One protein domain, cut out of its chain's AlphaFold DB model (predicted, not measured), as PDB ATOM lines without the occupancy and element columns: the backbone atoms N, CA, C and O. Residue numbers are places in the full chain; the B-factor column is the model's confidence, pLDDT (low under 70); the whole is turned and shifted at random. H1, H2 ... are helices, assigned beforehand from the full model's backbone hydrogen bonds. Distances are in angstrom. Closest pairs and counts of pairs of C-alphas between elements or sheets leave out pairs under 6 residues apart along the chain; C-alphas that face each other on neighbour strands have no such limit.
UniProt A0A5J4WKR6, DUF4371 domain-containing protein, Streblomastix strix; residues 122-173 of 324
ATOM      1  N   ASN A 122     -18.016  41.203  56.549       76.69
ATOM      2  CA  ASN A 122     -18.002  39.771  56.844       76.69
ATOM      3  C   ASN A 122     -16.641  39.138  56.488       76.69
ATOM      4  O   ASN A 122     -15.859  39.698  55.714       76.69
ATOM      5  N   ASP A 123     -16.365  37.948  57.024       78.06
ATOM      6  CA  ASP A 123     -15.086  37.244  56.833       78.06
ATOM      7  C   ASP A 123     -14.693  37.071  55.357       78.06
ATOM      8  O   ASP A 123     -13.512  37.139  55.007       78.06
ATOM      9  N   ASP A 124     -15.667  36.860  54.471       81.06
ATOM     10  CA  ASP A 124     -15.411  36.677  53.041       81.06
ATOM     11  C   ASP A 124     -14.990  37.986  52.366       81.06
ATOM     12  O   ASP A 124     -14.091  37.997  51.522       81.06
ATOM     13  N   GLN A 125     -15.576  39.109  52.777       77.19
ATOM     14  CA  GLN A 125     -15.178  40.436  52.319       77.19
ATOM     15  C   GLN A 125     -13.770  40.802  52.796       77.19
ATOM     16  O   GLN A 125     -12.993  41.359  52.017       77.19
ATOM     17  N   VAL A 126     -13.412  40.443  54.033       76.94
ATOM     18  CA  VAL A 126     -12.056  40.641  54.569       76.94
ATOM     19  C   VAL A 126     -11.037  39.819  53.776       76.94
ATOM     20  O   VAL A 126     -10.013  40.355  53.346       76.94
ATOM     21  N   LYS A 127     -11.330  38.539  53.504       81.44
ATOM     22  CA  LYS A 127     -10.466  37.680  52.675       81.44
ATOM     23  C   LYS A 127     -10.278  38.246  51.272       81.44
ATOM     24  O   LYS A 127      -9.150  38.302  50.788       81.44
ATOM     25  N   LEU A 128     -11.359  38.695  50.634       81.75
ATOM     26  CA  LEU A 128     -11.294  39.271  49.293       81.75
ATOM     27  C   LEU A 128     -10.466  40.566  49.273       81.75
ATOM     28  O   LEU A 128      -9.668  40.771  48.358       81.75
ATOM     29  N   ALA A 129     -10.602  41.419  50.291       79.94
ATOM     30  CA  ALA A 129      -9.784  42.623  50.427       79.94
ATOM     31  C   ALA A 129      -8.291  42.285  50.589       79.94
ATOM     32  O   ALA A 129      -7.450  42.874  49.906       79.94
ATOM     33  N   ALA A 130      -7.961  41.298  51.427       81.69
ATOM     34  CA  ALA A 130      -6.589  40.824  51.596       81.69
ATOM     35  C   ALA A 130      -6.021  40.225  50.297       81.69
ATOM     36  O   ALA A 130      -4.886  40.520  49.924       81.69
ATOM     37  N   GLU A 131      -6.813  39.441  49.558       84.75
ATOM     38  CA  GLU A 131      -6.412  38.881  48.263       84.75
ATOM     39  C   GLU A 131      -6.094  39.984  47.242       84.75
ATOM     40  O   GLU A 131      -5.072  39.931  46.551       84.75
ATOM     41  N   LEU A 132      -6.944  41.013  47.159       84.06
ATOM     42  CA  LEU A 132      -6.700  42.173  46.302       84.06
ATOM     43  C   LEU A 132      -5.424  42.914  46.716       84.06
ATOM     44  O   LEU A 132      -4.619  43.265  45.853       84.06
ATOM     45  N   GLN A 133      -5.196  43.098  48.018       84.31
ATOM     46  CA  GLN A 133      -3.993  43.751  48.527       84.31
ATOM     47  C   GLN A 133      -2.723  42.976  48.149       84.31
ATOM     48  O   GLN A 133      -1.770  43.572  47.643       84.31
ATOM     49  N   VAL A 134      -2.726  41.646  48.302       88.56
ATOM     50  CA  VAL A 134      -1.620  40.775  47.870       88.56
ATOM     51  C   VAL A 134      -1.376  40.910  46.367       88.56
ATOM     52  O   VAL A 134      -0.226  41.028  45.951       88.56
ATOM     53  N   LYS A 135      -2.427  40.956  45.535       88.12
ATOM     54  CA  LYS A 135      -2.286  41.138  44.077       88.12
ATOM     55  C   LYS A 135      -1.663  42.486  43.712       88.12
ATOM     56  O   LYS A 135      -0.784  42.524  42.852       88.12
ATOM     57  N   ILE A 136      -2.090  43.571  44.359       87.44
ATOM     58  CA  ILE A 136      -1.547  44.920  44.126       87.44
ATOM     59  C   ILE A 136      -0.068  44.960  44.501       87.44
ATOM     60  O   ILE A 136       0.762  45.369  43.690       87.44
ATOM     61  N   ILE A 137       0.272  44.485  45.701       89.44
ATOM     62  CA  ILE A 137       1.648  44.485  46.205       89.44
ATOM     63  C   ILE A 137       2.536  43.562  45.368       89.44
ATOM     64  O   ILE A 137       3.649  43.943  45.012       89.44
ATOM     65  N   TYR A 138       2.042  42.384  44.988       91.62
ATOM     66  CA  TYR A 138       2.743  41.483  44.078       91.62
ATOM     67  C   TYR A 138       3.042  42.150  42.740       91.62
ATOM     68  O   TYR A 138       4.165  42.071  42.249       91.62
ATOM     69  N   CYS A 139       2.046  42.814  42.151       90.44
ATOM     70  CA  CYS A 139       2.206  43.532  40.894       90.44
ATOM     71  C   CYS A 139       3.255  44.642  41.034       90.44
ATOM     72  O   CYS A 139       4.197  44.700  40.246       90.44
ATOM     73  N   ALA A 140       3.149  45.457  42.086       90.69
ATOM     74  CA  ALA A 140       4.111  46.506  42.391       90.69
ATOM     75  C   ALA A 140       5.539  45.954  42.522       90.69
ATOM     76  O   ALA A 140       6.446  46.440  41.852       90.69
ATOM     77  N   ALA A 141       5.733  44.891  43.307       89.50
ATOM     78  CA  ALA A 141       7.032  44.250  43.479       89.50
ATOM     79  C   ALA A 141       7.568  43.661  42.162       89.50
ATOM     80  O   ALA A 141       8.738  43.842  41.830       89.50
ATOM     81  N   LYS A 142       6.709  43.001  41.378       90.38
ATOM     82  CA  LYS A 142       7.066  42.396  40.087       90.38
ATOM     83  C   LYS A 142       7.561  43.427  39.073       90.38
ATOM     84  O   LYS A 142       8.447  43.112  38.282       90.38
ATOM     85  N   TYR A 143       6.998  44.631  39.095       91.56
ATOM     86  CA  TYR A 143       7.391  45.733  38.216       91.56
ATOM     87  C   TYR A 143       8.341  46.735  38.886       91.56
ATOM     88  O   TYR A 143       8.531  47.825  38.356       91.56
ATOM     89  N   ALA A 144       8.946  46.369  40.024       89.44
ATOM     90  CA  ALA A 144       9.899  47.198  40.764       89.44
ATOM     91  C   ALA A 144       9.375  48.613  41.088       89.44
ATOM     92  O   ALA A 144      10.127  49.586  41.089       89.44
ATOM     93  N   VAL A 145       8.075  48.731  41.371       88.69
ATOM     94  CA  VAL A 145       7.462  49.983  41.819       88.69
ATOM     95  C   VAL A 145       7.986  50.317  43.210       88.69
ATOM     96  O   VAL A 145       7.917  49.500  44.130       88.69
ATOM     97  N   GLU A 146       8.497  51.536  43.368       84.50
ATOM     98  CA  GLU A 146       9.023  52.006  44.647       84.50
ATOM     99  C   GLU A 146       7.943  51.963  45.736       84.50
ATOM    100  O   GLU A 146       6.793  52.344  45.511       84.50
ATOM    101  N   LYS A 147       8.312  51.510  46.940       83.31
ATOM    102  CA  LYS A 147       7.361  51.228  48.028       83.31
ATOM    103  C   LYS A 147       6.424  52.400  48.334       83.31
ATOM    104  O   LYS A 147       5.240  52.180  48.575       83.31
ATOM    105  N   TYR A 148       6.931  53.633  48.326       83.44
ATOM    106  CA  TYR A 148       6.123  54.819  48.630       83.44
ATOM    107  C   TYR A 148       5.088  55.142  47.537       83.44
ATOM    108  O   TYR A 148       4.087  55.786  47.834       83.44
ATOM    109  N   ASN A 149       5.272  54.640  46.311       85.44
ATOM    110  CA  ASN A 149       4.314  54.793  45.212       85.44
ATOM    111  C   ASN A 149       3.188  53.750  45.249       85.44
ATOM    112  O   ASN A 149       2.180  53.919  44.562       85.44
ATOM    113  N   ILE A 150       3.325  52.679  46.042       84.38
ATOM    114  CA  ILE A 150       2.308  51.618  46.138       84.38
ATOM    115  C   ILE A 150       0.989  52.178  46.676       84.38
ATOM    116  O   ILE A 150      -0.076  51.785  46.204       84.38
ATOM    117  N   GLU A 151       1.049  53.130  47.608       80.81
ATOM    118  CA  GLU A 151      -0.159  53.754  48.150       80.81
ATOM    119  C   GLU A 151      -0.876  54.598  47.092       80.81
ATOM    120  O   GLU A 151      -2.070  54.428  46.862       80.81
ATOM    121  N   SER A 152      -0.142  55.429  46.348       81.81
ATOM    122  CA  SER A 152      -0.710  56.192  45.230       81.81
ATOM    123  C   SER A 152      -1.298  55.282  44.147       81.81
ATOM    124  O   SER A 152      -2.373  55.565  43.618       81.81
ATOM    125  N   LEU A 153      -0.639  54.157  43.850       82.94
ATOM    126  CA  LEU A 153      -1.147  53.141  42.927       82.94
ATOM    127  C   LEU A 153      -2.458  52.529  43.434       82.94
ATOM    128  O   LEU A 153      -3.404  52.383  42.661       82.94
ATOM    129  N   LYS A 154      -2.543  52.212  44.729       79.94
ATOM    130  CA  LYS A 154      -3.769  51.712  45.354       79.94
ATOM    131  C   LYS A 154      -4.906  52.734  45.255       79.94
ATOM    132  O   LYS A 154      -6.005  52.362  44.848       79.94
ATOM    133  N   GLN A 155      -4.646  54.010  45.542       78.12
ATOM    134  CA  GLN A 155      -5.647  55.081  45.425       78.12
ATOM    135  C   GLN A 155      -6.142  55.271  43.986       78.12
ATOM    136  O   GLN A 155      -7.337  55.452  43.757       78.12
ATOM    137  N   MET A 156      -5.249  55.164  43.000       81.50
ATOM    138  CA  MET A 156      -5.627  55.182  41.586       81.50
ATOM    139  C   MET A 156      -6.504  53.979  41.208       81.50
ATOM    140  O   MET A 156      -7.488  54.132  40.491       81.50
ATOM    141  N   ILE A 157      -6.189  52.776  41.696       80.75
ATOM    142  CA  ILE A 157      -7.022  51.588  41.454       80.75
ATOM    143  C   ILE A 157      -8.423  51.798  42.036       80.75
ATOM    144  O   ILE A 157      -9.414  51.531  41.357       80.75
ATOM    145  N   ILE A 158      -8.506  52.329  43.256       77.00
ATOM    146  CA  ILE A 158      -9.767  52.673  43.919       77.00
ATOM    147  C   ILE A 158     -10.576  53.682  43.086       77.00
ATOM    148  O   ILE A 158     -11.770  53.472  42.864       77.00
ATOM    149  N   SER A 159      -9.946  54.753  42.591       74.38
ATOM    150  CA  SER A 159     -10.638  55.813  41.839       74.38
ATOM    151  C   SER A 159     -11.148  55.357  40.469       74.38
ATOM    152  O   SER A 159     -12.173  55.847  40.002       74.38
ATOM    153  N   LEU A 160     -10.495  54.364  39.859       76.81
ATOM    154  CA  LEU A 160     -10.927  53.728  38.610       76.81
ATOM    155  C   LEU A 160     -12.066  52.707  38.803       76.81
ATOM    156  O   LEU A 160     -12.423  51.998  37.863       76.81
ATOM    157  N   GLY A 161     -12.646  52.616  40.003       68.00
ATOM    158  CA  GLY A 161     -13.712  51.664  40.328       68.00
ATOM    159  C   GLY A 161     -13.202  50.305  40.815       68.00
ATOM    160  O   GLY A 161     -13.975  49.349  40.899       68.00
ATOM    161  N   GLY A 162     -11.915  50.201  41.159       61.97
ATOM    162  CA  GLY A 162     -11.304  49.027  41.773       61.97
ATOM    163  C   GLY A 162     -11.797  48.822  43.204       61.97
ATOM    164  O   GLY A 162     -11.135  49.216  44.152       61.97
ATOM    165  N   HIS A 163     -12.968  48.193  43.326       64.69
ATOM    166  CA  HIS A 163     -13.588  47.605  44.520       64.69
ATOM    167  C   HIS A 163     -13.677  48.476  45.795       64.69
ATOM    168  O   HIS A 163     -12.695  48.734  46.483       64.69
ATOM    169  N   LYS A 164     -14.918  48.751  46.225       61.50
ATOM    170  CA  LYS A 164     -15.286  49.405  47.503       61.50
ATOM    171  C   LYS A 164     -14.588  48.801  48.742       61.50
ATOM    172  O   LYS A 164     -14.218  49.503  49.667       61.50
ATOM    173  N   LEU A 165     -14.291  47.501  48.696       63.22
ATOM    174  CA  LEU A 165     -13.589  46.758  49.751       63.22
ATOM    175  C   LEU A 165     -12.149  47.237  50.007       63.22
ATOM    176  O   LEU A 165     -11.660  47.119  51.126       63.22
ATOM    177  N   LEU A 166     -11.467  47.800  49.002       64.06
ATOM    178  CA  LEU A 166     -10.136  48.386  49.185       64.06
ATOM    179  C   LEU A 166     -10.188  49.732  49.925       64.06
ATOM    180  O   LEU A 166      -9.202  50.070  50.578       64.06
ATOM    181  N   GLN A 167     -11.316  50.457  49.849       61.06
ATOM    182  CA  GLN A 167     -11.580  51.675  50.635       61.06
ATOM    183  C   GLN A 167     -11.958  51.366  52.086       61.06
ATOM    184  O   GLN A 167     -11.633  52.148  52.974       61.06
ATOM    185  N   ASP A 168     -12.644  50.245  52.318       57.50
ATOM    186  CA  ASP A 168     -13.184  49.887  53.636       57.50
ATOM    187  C   ASP A 168     -12.221  49.027  54.480       57.50
ATOM    188  O   ASP A 168     -12.440  48.839  55.674       57.50
ATOM    189  N   SER A 169     -11.134  48.522  53.886       55.69
ATOM    190  CA  SER A 169     -10.100  47.751  54.593       55.69
ATOM    191  C   SER A 169      -8.956  48.643  55.110       55.69
ATOM    192  O   SER A 169      -8.334  49.371  54.333       55.69
ATOM    193  N   HIS A 170      -8.585  48.518  56.393       55.06
ATOM    194  CA  HIS A 170      -7.441  49.222  57.024       55.06
ATOM    195  C   HIS A 170      -6.062  48.886  56.426       55.06
ATOM    196  O   HIS A 170      -5.030  49.386  56.872       55.06
ATOM    197  N   HIS A 171      -6.007  48.052  55.390       57.88
ATOM    198  CA  HIS A 171      -4.777  47.621  54.735       57.88
ATOM    199  C   HIS A 171      -4.179  48.683  53.788       57.88
ATOM    200  O   HIS A 171      -3.443  48.348  52.862       57.88
ATOM    201  N   ALA A 172      -4.543  49.960  53.947       56.00
ATOM    202  CA  ALA A 172      -4.047  51.097  53.159       56.00
ATOM    203  C   ALA A 172      -2.926  51.880  53.863       56.00
ATOM    204  O   ALA A 172      -2.444  52.883  53.355       56.00
ATOM    205  N   SER A 173      -2.498  51.461  55.055       67.81
ATOM    206  CA  SER A 173      -1.351  52.107  55.686       67.81
ATOM    207  C   SER A 173      -0.036  51.631  55.056       67.81
ATOM    208  O   SER A 173       0.100  50.486  54.608       67.81
TER     209      SER A 173
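Overview. This is residues 122 to 173 of the 324 residues of the protein "DUF4371 domain-containing protein" of Streblomastix strix (UniProt A0A5J4WKR6). A long helix, H1, and a shorter one, H2, make a V: after H1 the chain turns through residues 143 to 148, and H2 heads back at a steep angle to H1. At the open end of the V the short helix H3 comes back to H1 and packs on its residues 125 to 133, and a tail of five residues, 169 to 173, follows it. The printed part has 52 residues with three named helices, in the order H1, H2, H3, and no named strand; the class is all helix, with 36 residues in the helices. The whole is compact, with a radius of gyration of the C-alphas of 10.7 A, yet elongated in outline, with spans of 33 by 19 by 17 A.

Arrangement. H1, residues 123 to 142, is the longest helix, and it touches both of the others. With residues 136 to 140 alone it touches H2, residues 149 to 159; the closest C-alphas are those of Ala 140 and Ile 150, 6.6 A apart. The lines of H1 and H2 stand at a steep tilt of 51 degrees, and they run opposite ways. With residues 125 to 133 alone H1 touches H3, residues 164 to 168; the closest C-alphas are those of Ala 129 and Leu 165, 5.7 A apart. H2 and H3 only just touch, and only at the corner by their link, with 3 pairs of C-alphas within 8 A; the closest are those of Ile 158 and Leu 166, 6.8 A apart. In H1, H2 and H3 every backbone O i to N i+4 pair is within hydrogen-bond range.

Along the chain. H1 has 20 residues and begins at C-alpha 123, at (-15.086, 37.244, 56.833); it ends at C-alpha 142, at (7.066, 42.396, 40.087), 28.2 A from its first. H2 has 11 residues, Asn 149 to Ser 159, and measures 15.4 A from first to last C-alpha. H3 has 5 residues, Lys 164 to Asp 168, and measures 6.5 A; its C-alpha 168 is at (-13.184, 49.887, 53.636).

Size, cuts and confidence. The two C-alphas farthest apart are those of Asn 122 and Ala 144, at 33.0 A, and the first and last printed C-alphas, of Asn 122 and Ser 173, are 20.8 A apart. The printed part has no cut. The link from H1 to H2 is short, with 6 residues, and the link from H2 to H3 is tight, with 4. The mean pLDDT of the printed part is 77.9, and the model's confidence is low, under 70, in residues 161 to 173; H3 has a mean of 61.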